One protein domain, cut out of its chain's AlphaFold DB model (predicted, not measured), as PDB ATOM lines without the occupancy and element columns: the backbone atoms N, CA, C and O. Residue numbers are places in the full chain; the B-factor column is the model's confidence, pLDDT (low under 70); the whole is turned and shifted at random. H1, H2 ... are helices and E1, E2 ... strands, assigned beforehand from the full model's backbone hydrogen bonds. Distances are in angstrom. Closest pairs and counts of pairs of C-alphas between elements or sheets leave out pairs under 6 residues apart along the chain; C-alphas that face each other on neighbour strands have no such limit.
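This is residues 133 to 240 of the 248 residues of a protein of Oxalobacteraceae bacterium (UniProt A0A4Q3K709). One long sheet of five antiparallel strands, arched along its length, twisted and curled like part of a barrel, makes nearly the whole body. Two very short helices, H1 and H2, sit near one end of it, the end where short E1 pairs with the first residues of E2, while the E2 to E3 link and the E4 to E5 turn lie at the other. The printed part has 108 residues, with five named strands and two named helices in the order E1, E2, E3, H1, E4, E5, H2; the sheet order is E1, E2, E3, E4, E5. The class is mostly strand, and E1, E2 and E3 form a meander, each strand the antiparallel neighbour of the one before. The whole is loose, with a radius of gyration of the C-alphas of 18.5 A, and a rod in outline, spanning 59 by 25 by 20 A.

E3, residues 173 to 187, is the longest strand, 41.0 A, and bends by 53 degrees at residue 184. E2, residues 147 to 160, measures 39.8 A. E4, residues 204 to 216, measures 38.1 A. E5, residues 221 to 231, measures 32.3 A. E1, residues 133 to 138, begins at C-alpha 133 (195.749, 127.477, 151.125). H1 is residues 195 to 198. H2, residues 234 to 237, ends at C-alpha 237 (188.106, 142.631, 157.703).

From edge to edge of the sheet the strands' lines turn by 82 degrees and the way across it turns by 109 degrees. Inner strands E2 and E3 form a hairpin, with N 153 and O 180 2.9 A apart, within hydrogen-bond range. E3 and E4 are antiparallel neighbours, with N 179 and O 207 at 2.8 A. E4 and edge strand E5 form a hairpin, with N 210 and O 227 at 2.8 A. Edge strand E1 forms a hairpin with E2, with N 134 and O 150 at 2.8 A. E1 and E5 are apart. H1 is on the sheet at a height over the sheet of 9.4 A; its closest C-alpha pair with E3 is Val 186 and Val 195, 6.3 A. H2 only grazes the sheet, with residues 234 to 236. H1 and H2 only just touch, with 3 pairs of C-alphas within 8 A, the closest those of Val 195 and Val 234 at 6.6 A. Both helices are too short for an O i to N i+4 pair; in each the one O i to N i+3 pair is within hydrogen-bond range.

The C-alphas farthest apart, those of Asp 168 and Ala 191, are 59.3 A apart. The printed part has no cut. The E2 to E3 link, residues 161 to 172, is long. Mean pLDDT of the printed part is 82.7; residues 188 to 202 and 231 to 240 are under 70.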
ATOM      1  N   ARG A 133     195.246 126.321 151.858       95.62
ATOM      2  CA  ARG A 133     195.749 127.477 151.125       95.62
ATOM      3  C   ARG A 133     194.554 128.216 150.551       95.62
ATOM      4  O   ARG A 133     193.799 127.641 149.774       95.62
ATOM      5  N   GLN A 134     194.449 129.499 150.853       94.88
ATOM      6  CA  GLN A 134     193.409 130.381 150.348       94.88
ATOM      7  C   GLN A 134     194.017 131.487 149.476       94.88
ATOM      8  O   GLN A 134     195.058 132.062 149.792       94.88
ATOM      9  N   SER A 135     193.358 131.802 148.364       92.62
ATOM     10  CA  SER A 135     193.669 132.925 147.486       92.62
ATOM     11  C   SER A 135     192.416 133.762 147.281       92.62
ATOM     12  O   SER A 135     191.441 133.301 146.690       92.62
ATOM     13  N   PHE A 136     192.468 134.998 147.756       91.19
ATOM     14  CA  PHE A 136     191.460 136.015 147.506       91.19
ATOM     15  C   PHE A 136     191.906 136.905 146.347       91.19
ATOM     16  O   PHE A 136     193.085 137.259 146.250       91.19
ATOM     17  N   ARG A 137     190.968 137.261 145.474       89.62
ATOM     18  CA  ARG A 137     191.181 138.163 144.350       89.62
ATOM     19  C   ARG A 137     190.076 139.211 144.297       89.62
ATOM     20  O   ARG A 137     188.908 138.847 144.409       89.62
ATOM     21  N   GLY A 138     190.455 140.469 144.107       87.88
ATOM     22  CA  GLY A 138     189.546 141.518 143.653       87.88
ATOM     23  C   GLY A 138     189.548 141.564 142.126       87.88
ATOM     24  O   GLY A 138     190.611 141.672 141.520       87.88
ATOM     25  N   ASP A 139     188.369 141.429 141.529       84.38
ATOM     26  CA  ASP A 139     188.120 141.424 140.080       84.38
ATOM     27  C   ASP A 139     187.310 142.674 139.643       84.38
ATOM     28  O   ASP A 139     186.806 142.727 138.521       84.38
ATOM     29  N   GLY A 140     187.138 143.667 140.530       77.62
ATOM     30  CA  GLY A 140     186.366 144.879 140.253       77.62
ATOM     31  C   GLY A 140     186.552 146.004 141.280       77.62
ATOM     32  O   GLY A 140     187.053 145.805 142.391       77.62
ATOM     33  N   GLY A 141     186.144 147.220 140.900       78.81
ATOM     34  CA  GLY A 141     186.149 148.403 141.766       78.81
ATOM     35  C   GLY A 141     187.543 148.847 142.234       78.81
ATOM     36  O   GLY A 141     188.525 148.756 141.506       78.81
ATOM     37  N   ALA A 142     187.635 149.344 143.472       73.88
ATOM     38  CA  ALA A 142     188.881 149.856 144.062       73.88
ATOM     39  C   ALA A 142     189.935 148.769 144.365       73.88
ATOM     40  O   ALA A 142     191.073 149.092 144.703       73.88
ATOM     41  N   LEU A 143     189.554 147.491 144.275       75.62
ATOM     42  CA  LEU A 143     190.410 146.338 144.557       75.62
ATOM     43  C   LEU A 143     190.736 145.538 143.290       75.62
ATOM     44  O   LEU A 143     191.266 144.433 143.401       75.62
ATOM     45  N   ASP A 144     190.423 146.065 142.105       82.75
ATOM     46  CA  ASP A 144     190.676 145.370 140.846       82.75
ATOM     47  C   ASP A 144     192.164 145.019 140.685       82.75
ATOM     48  O   ASP A 144     193.064 145.830 140.924       82.75
ATOM     49  N   GLY A 145     192.426 143.757 140.347       79.56
ATOM     50  CA  GLY A 145     193.763 143.182 140.245       79.56
ATOM     51  C   GLY A 145     194.384 142.740 141.574       79.56
ATOM     52  O   GLY A 145     195.381 142.015 141.541       79.56
ATOM     53  N   LEU A 146     193.818 143.091 142.737       85.56
ATOM     54  CA  LEU A 146     194.354 142.696 144.043       85.56
ATOM     55  C   LEU A 146     194.353 141.176 144.201       85.56
ATOM     56  O   LEU A 146     193.348 140.508 143.973       85.56
ATOM     57  N   ARG A 147     195.463 140.624 144.685       87.69
ATOM     58  CA  ARG A 147     195.588 139.212 145.056       87.69
ATOM     59  C   ARG A 147     196.193 139.092 146.440       87.69
ATOM     60  O   ARG A 147     197.251 139.655 146.707       87.69
ATOM     61  N   ILE A 148     195.547 138.309 147.294       88.38
ATOM     62  CA  ILE A 148     196.004 138.010 148.650       88.38
ATOM     63  C   ILE A 148     196.061 136.493 148.811       88.38
ATOM     64  O   ILE A 148     195.090 135.794 148.522       88.38
ATOM     65  N   GLY A 149     197.214 135.983 149.239       91.06
ATOM     66  CA  GLY A 149     197.405 134.568 149.560       91.06
ATOM     67  C   GLY A 149     197.505 134.352 151.065       91.06
ATOM     68  O   GLY A 149     198.143 135.149 151.753       91.06
ATOM     69  N   GLN A 150     196.915 133.272 151.568       92.75
ATOM     70  CA  GLN A 150     196.927 132.921 152.983       92.75
ATOM     71  C   GLN A 150     197.091 131.410 153.172       92.75
ATOM     72  O   GLN A 150     196.412 130.623 152.516       92.75
ATOM     73  N   ASP A 151     197.977 131.022 154.082       95.25
ATOM     74  CA  ASP A 151     198.090 129.660 154.598       95.25
ATOM     75  C   ASP A 151     197.352 129.573 155.933       95.25
ATOM     76  O   ASP A 151     197.440 130.485 156.762       95.25
ATOM     77  N   ILE A 152     196.631 128.476 156.146       95.88
ATOM     78  CA  ILE A 152     195.817 128.245 157.336       95.88
ATOM     79  C   ILE A 152     196.151 126.862 157.884       95.88
ATOM     80  O   ILE A 152     196.057 125.864 157.172       95.88
ATOM     81  N   ALA A 153     196.531 126.808 159.157       97.56
ATOM     82  CA  ALA A 153     196.742 125.574 159.896       97.56
ATOM     83  C   ALA A 153     195.764 125.503 161.065       97.56
ATOM     84  O   ALA A 153     195.658 126.451 161.839       97.56
ATOM     85  N   GLY A 154     195.047 124.391 161.194       97.19
ATOM     86  CA  GLY A 154     193.984 124.224 162.176       97.19
ATOM     87  C   GLY A 154     194.163 122.985 163.038       97.19
ATOM     88  O   GLY A 154     194.670 121.960 162.583       97.19
ATOM     89  N   ILE A 155     193.708 123.089 164.284       98.00
ATOM     90  CA  ILE A 155     193.500 121.963 165.195       98.00
ATOM     91  C   ILE A 155     192.091 122.089 165.772       98.00
ATOM     92  O   ILE A 155     191.664 123.180 166.148       98.00
ATOM     93  N   LYS A 156     191.365 120.978 165.864       97.81
ATOM     94  CA  LYS A 156     190.030 120.898 166.459       97.81
ATOM     95  C   LYS A 156     189.955 119.695 167.395       97.81
ATOM     96  O   LYS A 156     190.488 118.630 167.096       97.81
ATOM     97  N   LEU A 157     189.283 119.870 168.525       97.50
ATOM     98  CA  LEU A 157     189.077 118.855 169.548       97.50
ATOM     99  C   LEU A 157     187.586 118.730 169.865       97.50
ATOM    100  O   LEU A 157     186.951 119.698 170.288       97.50
ATOM    101  N   LYS A 158     187.041 117.521 169.719       96.06
ATOM    102  CA  LYS A 158     185.700 117.169 170.186       96.06
ATOM    103  C   LYS A 158     185.695 117.073 171.710       96.06
ATOM    104  O   LYS A 158     186.366 116.218 172.285       96.06
ATOM    105  N   LEU A 159     184.889 117.914 172.346       96.12
ATOM    106  CA  LEU A 159     184.750 117.993 173.797       96.12
ATOM    107  C   LEU A 159     183.705 117.004 174.318       96.12
ATOM    108  O   LEU A 159     183.970 116.267 175.263       96.12
ATOM    109  N   ALA A 160     182.523 116.973 173.700       94.25
ATOM    110  CA  ALA A 160     181.393 116.197 174.200       94.25
ATOM    111  C   ALA A 160     180.378 115.866 173.099       94.25
ATOM    112  O   ALA A 160     180.361 116.517 172.055       94.25
ATOM    113  N   GLY A 161     179.526 114.880 173.385       91.38
ATOM    114  CA  GLY A 161     178.372 114.503 172.572       91.38
ATOM    115  C   GLY A 161     178.703 113.767 171.275       91.38
ATOM    116  O   GLY A 161     179.861 113.640 170.856       91.38
ATOM    117  N   ASP A 162     177.634 113.300 170.640       89.94
ATOM    118  CA  ASP A 162     177.641 112.682 169.320       89.94
ATOM    119  C   ASP A 162     176.515 113.289 168.471       89.94
ATOM    120  O   ASP A 162     175.332 113.232 168.823       89.94
ATOM    121  N   ALA A 163     176.881 113.927 167.357       86.38
ATOM    122  CA  ALA A 163     175.919 114.654 166.531       86.38
ATOM    123  C   ALA A 163     174.947 113.716 165.804       86.38
ATOM    124  O   ALA A 163     173.866 114.168 165.423       86.38
ATOM    125  N   VAL A 164     175.350 112.457 165.590       84.56
ATOM    126  CA  VAL A 164     174.657 111.486 164.737       84.56
ATOM    127  C   VAL A 164     174.058 110.356 165.568       84.56
ATOM    128  O   VAL A 164     172.889 110.034 165.380       84.56
ATOM    129  N   LEU A 165     174.820 109.756 166.485       83.06
ATOM    130  CA  LEU A 165     174.394 108.534 167.176       83.06
ATOM    131  C   LEU A 165     173.484 108.799 168.382       83.06
ATOM    132  O   LEU A 165     172.639 107.968 168.699       83.06
ATOM    133  N   GLU A 166     173.602 109.949 169.046       84.50
ATOM    134  CA  GLU A 166     172.799 110.273 170.235       84.50
ATOM    135  C   GLU A 166     171.443 110.911 169.867       84.50
ATOM    136  O   GLU A 166     171.169 112.049 170.243       84.50
ATOM    137  N   GLN A 167     170.578 110.216 169.119       87.81
ATOM    138  CA  GLN A 167     169.275 110.774 168.695       87.81
ATOM    139  C   GLN A 167     168.293 111.010 169.863       87.81
ATOM    140  O   GLN A 167     167.522 111.964 169.818       87.81
ATOM    141  N   ASP A 168     168.379 110.226 170.943       86.50
ATOM    142  CA  ASP A 168     167.492 110.338 172.119       86.50
ATOM    143  C   ASP A 168     167.881 111.477 173.088       86.50
ATOM    144  O   ASP A 168     167.225 111.701 174.106       86.50
ATOM    145  N   SER A 169     168.965 112.201 172.791       85.38
ATOM    146  CA  SER A 169     169.508 113.277 173.622       85.38
ATOM    147  C   SER A 169     169.503 114.612 172.882       85.38
ATOM    148  O   SER A 169     169.914 114.709 171.725       85.38
ATOM    149  N   LEU A 170     169.125 115.679 173.592       85.44
ATOM    150  CA  LEU A 170     169.234 117.055 173.097       85.44
ATOM    151  C   LEU A 170     170.677 117.578 173.090       85.44
ATOM    152  O   LEU A 170     170.919 118.661 172.560       85.44
ATOM    153  N   LEU A 171     171.635 116.841 173.667       93.12
ATOM    154  CA  LEU A 171     173.038 117.242 173.672       93.12
ATOM    155  C   LEU A 171     173.574 117.255 172.226       93.12
ATOM    156  O   LEU A 171     173.548 116.218 171.550       93.12
ATOM    157  N   PRO A 172     174.042 118.409 171.714       94.12
ATOM    158  CA  PRO A 172     174.772 118.451 170.459       94.12
ATOM    159  C   PRO A 172     176.197 117.932 170.656       94.12
ATOM    160  O   PRO A 172     176.732 117.930 171.765       94.12
ATOM    161  N   GLN A 173     176.855 117.570 169.561       95.38
ATOM    162  CA  GLN A 173     178.304 117.433 169.589       95.38
ATOM    163  C   GLN A 173     178.930 118.810 169.746       95.38
ATOM    164  O   GLN A 173     178.556 119.729 169.021       95.38
ATOM    165  N   ILE A 174     179.887 118.940 170.657       96.94
ATOM    166  CA  ILE A 174     180.579 120.192 170.959       96.94
ATOM    167  C   ILE A 174     182.063 120.012 170.665       96.94
ATOM    168  O   ILE A 174     182.671 119.039 171.116       96.94
ATOM    169  N   ALA A 175     182.658 120.958 169.944       97.69
ATOM    170  CA  ALA A 175     184.088 120.983 169.673       97.69
ATOM    171  C   ALA A 175     184.659 122.391 169.819       97.69
ATOM    172  O   ALA A 175     183.992 123.382 169.534       97.69
ATOM    173  N   VAL A 176     185.921 122.463 170.229       97.94
ATOM    174  CA  VAL A 176     186.719 123.690 170.200       97.94
ATOM    175  C   VAL A 176     187.783 123.550 169.126       97.94
ATOM    176  O   VAL A 176     188.312 122.459 168.915       97.94
ATOM    177  N   GLY A 177     188.119 124.636 168.448       96.81
ATOM    178  CA  GLY A 177     189.229 124.638 167.513       96.81
ATOM    179  C   GLY A 177     189.993 125.943 167.505       96.81
ATOM    180  O   GLY A 177     189.507 126.986 167.942       96.81
ATOM    181  N   VAL A 178     191.219 125.845 167.013       96.81
ATOM    182  CA  VAL A 178     192.151 126.951 166.844       96.81
ATOM    183  C   VAL A 178     192.670 126.909 165.417       96.81
ATOM    184  O   VAL A 178     192.999 125.834 164.913       96.81
ATOM    185  N   MET A 179     192.753 128.065 164.767       95.31
ATOM    186  CA  MET A 179     193.346 128.213 163.443       95.31
ATOM    187  C   MET A 179     194.414 129.293 163.470       95.31
ATOM    188  O   MET A 179     194.148 130.423 163.863       95.31
ATOM    189  N   ALA A 180     195.616 128.955 163.025       94.12
ATOM    190  CA  ALA A 180     196.677 129.904 162.755       94.12
ATOM    191  C   ALA A 180     196.653 130.260 161.266       94.12
ATOM    192  O   ALA A 180     196.759 129.388 160.404       94.12
ATOM    193  N   LYS A 181     196.524 131.550 160.973       93.06
ATOM    194  CA  LYS A 181     196.470 132.108 159.626       93.06
ATOM    195  C   LYS A 181     197.739 132.912 159.368       93.06
ATOM    196  O   LYS A 181     198.114 133.756 160.181       93.06
ATOM    197  N   ARG A 182     198.376 132.705 158.219       89.94
ATOM    198  CA  ARG A 182     199.559 133.458 157.784       89.94
ATOM    199  C   ARG A 182     199.361 133.986 156.378       89.94
ATOM    200  O   ARG A 182     199.108 133.221 155.455       89.94
ATOM    201  N   ASN A 183     199.524 135.288 156.198       87.62
ATOM    202  CA  ASN A 183     199.487 135.899 154.885       87.62
ATOM    203  C   ASN A 183     200.795 135.631 154.132       87.62
ATOM    204  O   ASN A 183     201.885 135.877 154.643       87.62
ATOM    205  N   THR A 184     200.694 135.155 152.897       83.62
ATOM    206  CA  THR A 184     201.846 134.714 152.096       83.62
ATOM    207  C   THR A 184     202.225 135.700 151.002       83.62
ATOM    208  O   THR A 184     203.194 135.474 150.286       83.62
ATOM    209  N   GLY A 185     201.456 136.775 150.836       76.19
ATOM    210  CA  GLY A 185     201.767 137.838 149.888       76.19
ATOM    211  C   GLY A 185     200.560 138.691 149.534       76.19
ATOM    212  O   GLY A 185     199.412 138.279 149.719       76.19
ATOM    213  N   VAL A 186     200.856 139.884 149.028       79.00
ATOM    214  CA  VAL A 186     199.912 140.777 148.358       79.00
ATOM    215  C   VAL A 186     200.521 141.142 147.016       79.00
ATOM    216  O   VAL A 186     201.718 141.413 146.940       79.00
ATOM    217  N   SER A 187     199.726 141.111 145.956       76.75
ATOM    218  CA  SER A 187     200.177 141.529 144.632       76.75
ATOM    219  C   SER A 187     199.038 142.105 143.799       76.75
ATOM    220  O   SER A 187     197.871 142.013 144.176       76.75
ATOM    221  N   GLY A 188     199.391 142.721 142.669       64.88
ATOM    222  CA  GLY A 188     198.447 143.193 141.653       64.88
ATOM    223  C   GLY A 188     197.985 144.644 141.801       64.88
ATOM    224  O   GLY A 188     197.653 145.266 140.801       64.88
ATOM    225  N   LEU A 189     198.106 145.237 142.991       66.50
ATOM    226  CA  LEU A 189     198.058 146.690 143.165       66.50
ATOM    227  C   LEU A 189     199.500 147.211 143.178       66.50
ATOM    228  O   LEU A 189     200.241 146.939 144.118       66.50
ATOM    229  N   GLY A 190     199.925 147.928 142.132       61.09
ATOM    230  CA  GLY A 190     201.338 148.269 141.883       61.09
ATOM    231  C   GLY A 190     202.081 148.987 143.025       61.09
ATOM    232  O   GLY A 190     203.306 148.929 143.075       61.09
ATOM    233  N   ALA A 191     201.362 149.619 143.958       62.19
ATOM    234  CA  ALA A 191     201.927 150.309 145.122       62.19
ATOM    235  C   ALA A 191     201.815 149.525 146.451       62.19
ATOM    236  O   ALA A 191     202.301 149.999 147.479       62.19
ATOM    237  N   VAL A 192     201.179 148.346 146.463       61.28
ATOM    238  CA  VAL A 192     200.874 147.586 147.685       61.28
ATOM    239  C   VAL A 192     201.637 146.264 147.688       61.28
ATOM    240  O   VAL A 192     201.286 145.318 146.986       61.28
ATOM    241  N   GLY A 193     202.670 146.184 148.526       63.56
ATOM    242  CA  GLY A 193     203.478 144.973 148.713       63.56
ATOM    243  C   GLY A 193     203.140 144.180 149.978       63.56
ATOM    244  O   GLY A 193     203.631 143.067 150.158       63.56
ATOM    245  N   ASN A 194     202.334 144.737 150.889       67.62
ATOM    246  CA  ASN A 194     202.041 144.115 152.181       67.62
ATOM    247  C   ASN A 194     200.592 144.366 152.625       67.62
ATOM    248  O   ASN A 194     200.066 145.463 152.458       67.62
ATOM    249  N   VAL A 195     199.976 143.381 153.286       69.44
ATOM    250  CA  VAL A 195     198.643 143.514 153.899       69.44
ATOM    251  C   VAL A 195     198.548 144.676 154.887       69.44
ATOM    252  O   VAL A 195     197.493 145.291 154.997       69.44
ATOM    253  N   LYS A 196     199.637 145.051 155.568       64.75
ATOM    254  CA  LYS A 196     199.654 146.214 156.473       64.75
ATOM    255  C   LYS A 196     199.335 147.526 155.753       64.75
ATOM    256  O   LYS A 196     198.671 148.382 156.324       64.75
ATOM    257  N   GLN A 197     199.735 147.653 154.487       64.19
ATOM    258  CA  GLN A 197     199.413 148.816 153.650       64.19
ATOM    259  C   GLN A 197     197.942 148.827 153.209       64.19
ATOM    260  O   GLN A 197     197.424 149.875 152.850       64.19
ATOM    261  N   LEU A 198     197.257 147.684 153.311       66.25
ATOM    262  CA  LEU A 198     195.804 147.548 153.160       66.25
ATOM    263  C   LEU A 198     195.055 147.713 154.497       66.25
ATOM    264  O   LEU A 198     193.878 147.378 154.595       66.25
ATOM    265  N   GLY A 199     195.726 148.188 155.555       62.16
ATOM    266  CA  GLY A 199     195.119 148.412 156.872       62.16
ATOM    267  C   GLY A 199     195.169 147.212 157.827       62.16
ATOM    268  O   GLY A 199     194.444 147.195 158.829       62.16
ATOM    269  N   ALA A 200     196.013 146.205 157.554       62.22
ATOM    270  CA  ALA A 200     196.219 145.076 158.464       62.22
ATOM    271  C   ALA A 200     196.962 145.486 159.722       62.22
ATOM    272  O   ALA A 200     198.024 146.100 159.648       62.22
ATOM    273  N   ALA A 201     196.473 145.024 160.872       64.00
ATOM    274  CA  ALA A 201     197.255 145.066 162.102       64.00
ATOM    275  C   ALA A 201     198.459 144.104 162.032       64.00
ATOM    276  O   ALA A 201     199.549 144.428 162.503       64.00
ATOM    277  N   SER A 202     198.276 142.934 161.410       69.50
ATOM    278  CA  SER A 202     199.263 141.855 161.356       69.50
ATOM    279  C   SER A 202     199.144 141.038 160.064       69.50
ATOM    280  O   SER A 202     198.081 140.977 159.444       69.50
ATOM    281  N   ASP A 203     200.251 140.411 159.666       77.38
ATOM    282  CA  ASP A 203     200.347 139.404 158.602       77.38
ATOM    283  C   ASP A 203     200.093 137.973 159.112       77.38
ATOM    284  O   ASP A 203     200.003 137.041 158.316       77.38
ATOM    285  N   HIS A 204     199.926 137.803 160.426       82.19
ATOM    286  CA  HIS A 204     199.527 136.556 161.078       82.19
ATOM    287  C   HIS A 204     198.295 136.800 161.955       82.19
ATOM    288  O   HIS A 204     198.182 137.857 162.579       82.19
ATOM    289  N   GLY A 205     197.395 135.824 162.022       85.81
ATOM    290  CA  GLY A 205     196.188 135.862 162.846       85.81
ATOM    291  C   GLY A 205     195.926 134.512 163.497       85.81
ATOM    292  O   GLY A 205     196.362 133.479 162.985       85.81
ATOM    293  N   VAL A 206     195.236 134.524 164.632       90.69
ATOM    294  CA  VAL A 206     194.804 133.304 165.317       90.69
ATOM    295  C   VAL A 206     193.318 133.409 165.606       90.69
ATOM    296  O   VAL A 206     192.874 134.367 166.237       90.69
ATOM    297  N   ASP A 207     192.576 132.394 165.184       92.12
ATOM    298  CA  ASP A 207     191.147 132.279 165.432       92.12
ATOM    299  C   ASP A 207     190.896 131.138 166.399       92.12
ATOM    300  O   ASP A 207     191.410 130.035 166.218       92.12
ATOM    301  N   VAL A 208     190.068 131.385 167.403       94.88
ATOM    302  CA  VAL A 208     189.564 130.360 168.313       94.88
ATOM    303  C   VAL A 208     188.062 130.276 168.126       94.88
ATOM    304  O   VAL A 208     187.374 131.295 168.081       94.88
ATOM    305  N   TYR A 209     187.529 129.069 168.011       95.19
ATOM    306  CA  TYR A 209     186.098 128.866 167.848       95.19
ATOM    307  C   TYR A 209     185.579 127.718 168.704       95.19
ATOM    308  O   TYR A 209     186.299 126.777 169.030       95.19
ATOM    309  N   LEU A 210     184.297 127.805 169.034       97.25
ATOM    310  CA  LEU A 210     183.510 126.770 169.684       97.25
ATOM    311  C   LEU A 210     182.317 126.472 168.781       97.25
ATOM    312  O   LEU A 210     181.573 127.388 168.432       97.25
ATOM    313  N   SER A 211     182.127 125.215 168.404       96.31
ATOM    314  CA  SER A 211     181.008 124.778 167.576       96.31
ATOM    315  C   SER A 211     180.167 123.735 168.301       96.31
ATOM    316  O   SER A 211     180.682 122.878 169.019       96.31
ATOM    317  N   ALA A 212     178.859 123.816 168.091       96.56
ATOM    318  CA  ALA A 212     177.873 122.840 168.512       96.56
ATOM    319  C   ALA A 212     177.075 122.392 167.280       96.56
ATOM    320  O   ALA A 212     176.517 123.231 166.566       96.56
ATOM    321  N   THR A 213     177.027 121.089 167.006       94.56
ATOM    322  CA  THR A 213     176.299 120.535 165.854       94.56
ATOM    323  C   THR A 213     175.406 119.373 166.275       94.56
ATOM    324  O   THR A 213     175.832 118.492 167.021       94.56
ATOM    325  N   LYS A 214     174.177 119.347 165.754       93.88
ATOM    326  CA  LYS A 214     173.233 118.236 165.897       93.88
ATOM    327  C   LYS A 214     172.622 117.891 164.545       93.88
ATOM    328  O   LYS A 214     172.233 118.792 163.806       93.88
ATOM    329  N   ILE A 215     172.521 116.600 164.243       90.81
ATOM    330  CA  ILE A 215     171.801 116.099 163.074       90.81
ATOM    331  C   ILE A 215     170.553 115.377 163.579       90.81
ATOM    332  O   ILE A 215     170.655 114.423 164.346       90.81
ATOM    333  N   LEU A 216     169.386 115.856 163.158       89.44
ATOM    334  CA  LEU A 216     168.085 115.253 163.429       89.44
ATOM    335  C   LEU A 216     167.694 114.416 162.213       89.44
ATOM    336  O   LEU A 216     167.264 114.953 161.187       89.44
ATOM    337  N   LEU A 217     167.918 113.103 162.302       87.56
ATOM    338  CA  LEU A 217     167.737 112.188 161.169       87.56
ATOM    339  C   LEU A 217     166.258 112.042 160.780       87.56
ATOM    340  O   LEU A 217     165.944 111.963 159.596       87.56
ATOM    341  N   ASP A 218     165.353 112.096 161.760       88.06
ATOM    342  CA  ASP A 218     163.897 112.049 161.571       88.06
ATOM    343  C   ASP A 218     163.354 113.245 160.768       88.06
ATOM    344  O   ASP A 218     162.318 113.142 160.110       88.06
ATOM    345  N   ARG A 219     164.056 114.384 160.810       85.19
ATOM    346  CA  ARG A 219     163.697 115.619 160.094       85.19
ATOM    347  C   ARG A 219     164.610 115.942 158.919       85.19
ATOM    348  O   ARG A 219     164.369 116.943 158.251       85.19
ATOM    349  N   SER A 220     165.656 115.146 158.678       87.56
ATOM    350  CA  SER A 220     166.737 115.497 157.739       87.56
ATOM    351  C   SER A 220     167.288 116.914 157.979       87.56
ATOM    352  O   SER A 220     167.596 117.644 157.039       87.56
ATOM    353  N   LEU A 221     167.374 117.325 159.250       89.94
ATOM    354  CA  LEU A 221     167.739 118.685 159.647       89.94
ATOM    355  C   LEU A 221     169.110 118.699 160.323       89.94
ATOM    356  O   LEU A 221     169.373 117.907 161.226       89.94
ATOM    357  N   LEU A 222     169.967 119.642 159.927       90.69
ATOM    358  CA  LEU A 222     171.243 119.912 160.586       90.69
ATOM    359  C   LEU A 222     171.173 121.260 161.299       90.69
ATOM    360  O   LEU A 222     170.964 122.298 160.675       90.69
ATOM    361  N   LEU A 223     171.382 121.235 162.613       92.19
ATOM    362  CA  LEU A 223     171.480 122.422 163.453       92.19
ATOM    363  C   LEU A 223     172.948 122.673 163.794       92.19
ATOM    364  O   LEU A 223     173.635 121.783 164.299       92.19
ATOM    365  N   ASN A 224     173.428 123.886 163.531       93.75
ATOM    366  CA  ASN A 224     174.788 124.300 163.856       93.75
ATOM    367  C   ASN A 224     174.785 125.686 164.503       93.75
ATOM    368  O   ASN A 224     174.164 126.617 163.997       93.75
ATOM    369  N   GLY A 225     175.507 125.804 165.613       95.12
ATOM    370  CA  GLY A 225     175.845 127.073 166.240       95.12
ATOM    371  C   GLY A 225     177.351 127.150 166.435       95.12
ATOM    372  O   GLY A 225     177.947 126.215 166.967       95.12
ATOM    373  N   THR A 226     177.963 128.256 166.015       95.12
ATOM    374  CA  THR A 226     179.408 128.462 166.138       95.12
ATOM    375  C   THR A 226     179.687 129.853 166.685       95.12
ATOM    376  O   THR A 226     179.198 130.849 166.158       95.12
ATOM    377  N   LEU A 227     180.504 129.911 167.732       95.50
ATOM    378  CA  LEU A 227     181.082 131.134 168.270       95.50
ATOM    379  C   LEU A 227     182.540 131.200 167.831       95.50
ATOM    380  O   LEU A 227     183.260 130.211 167.950       95.50
ATOM    381  N   ARG A 228     182.983 132.352 167.332       92.75
ATOM    382  CA  ARG A 228     184.358 132.561 166.875       92.75
ATOM    383  C   ARG A 228     184.897 133.866 167.439       92.75
ATOM    384  O   ARG A 228     184.244 134.901 167.347       92.75
ATOM    385  N   ALA A 229     186.095 133.793 167.999       89.00
ATOM    386  CA  ALA A 229     186.900 134.931 168.396       89.00
ATOM    387  C   ALA A 229     188.149 134.968 167.511       89.00
ATOM    388  O   ALA A 229     188.908 134.001 167.458       89.00
ATOM    389  N   THR A 230     188.353 136.088 166.830       80.38
ATOM    390  CA  THR A 230     189.444 136.278 165.872       80.38
ATOM    391  C   THR A 230     190.423 137.308 166.405       80.38
ATOM    392  O   THR A 230     190.041 138.429 166.754       80.38
ATOM    393  N   GLN A 231     191.704 136.955 166.425       68.12
ATOM    394  CA  GLN A 231     192.789 137.904 166.623       68.12
ATOM    395  C   GLN A 231     193.268 138.379 165.241       68.12
ATOM    396  O   GLN A 231     193.886 137.633 164.484       68.12
ATOM    397  N   ALA A 232     192.910 139.616 164.893       51.44
ATOM    398  CA  ALA A 232     192.836 140.112 163.517       51.44
ATOM    399  C   ALA A 232     194.132 140.039 162.672       51.44
ATOM    400  O   ALA A 232     195.126 140.706 162.972       51.44
ATOM    401  N   ALA A 233     194.021 139.378 161.511       48.91
ATOM    402  CA  ALA A 233     194.732 139.692 160.263       48.91
ATOM    403  C   ALA A 233     193.724 140.253 159.225       48.91
ATOM    404  O   ALA A 233     192.524 140.007 159.338       48.91
ATOM    405  N   VAL A 234     194.173 141.038 158.232       45.34
ATOM    406  CA  VAL A 234     193.298 141.861 157.349       45.34
ATOM    407  C   VAL A 234     192.266 141.093 156.534       45.34
ATOM    408  O   VAL A 234     191.245 141.671 156.171       45.34
ATOM    409  N   THR A 235     192.505 139.813 156.260       47.44
ATOM    410  CA  THR A 235     191.654 139.008 155.377       47.44
ATOM    411  C   THR A 235     190.217 138.893 155.895       47.44
ATOM    412  O   THR A 235     189.287 138.938 155.097       47.44
ATOM    413  N   ASP A 236     190.015 138.865 157.217       50.66
ATOM    414  CA  ASP A 236     188.670 138.790 157.808       50.66
ATOM    415  C   ASP A 236     187.948 140.153 157.790       50.66
ATOM    416  O   ASP A 236     186.724 140.208 157.705       50.66
ATOM    417  N   ARG A 237     188.689 141.276 157.773       48.19
ATOM    418  CA  ARG A 237     188.106 142.631 157.703       48.19
ATOM    419  C   ARG A 237     187.600 142.988 156.298       48.19
ATOM    420  O   ARG A 237     186.729 143.838 156.175       48.19
ATOM    421  N   CYS A 238     188.116 142.337 155.255       43.12
ATOM    422  CA  CYS A 238     187.568 142.451 153.899       43.12
ATOM    423  C   CYS A 238     186.298 141.600 153.694       43.12
ATOM    424  O   CYS A 238     185.546 141.868 152.764       43.12
ATOM    425  N   LEU A 239     186.055 140.592 154.544       48.38
ATOM    426  CA  LEU A 239     184.856 139.742 154.496       48.38
ATOM    427  C   LEU A 239     183.701 140.290 155.352       48.38
ATOM    428  O   LEU A 239     182.540 140.045 155.036       48.38
ATOM    429  N   ASP A 240     184.000 141.058 156.401       42.59
ATOM    430  CA  ASP A 240     183.007 141.785 157.195       42.59
ATOM    431  C   ASP A 240     182.740 143.160 156.555       42.59
ATOM    432  O   ASP A 240     183.446 144.139 156.806       42.59
TER     433      ASP A 240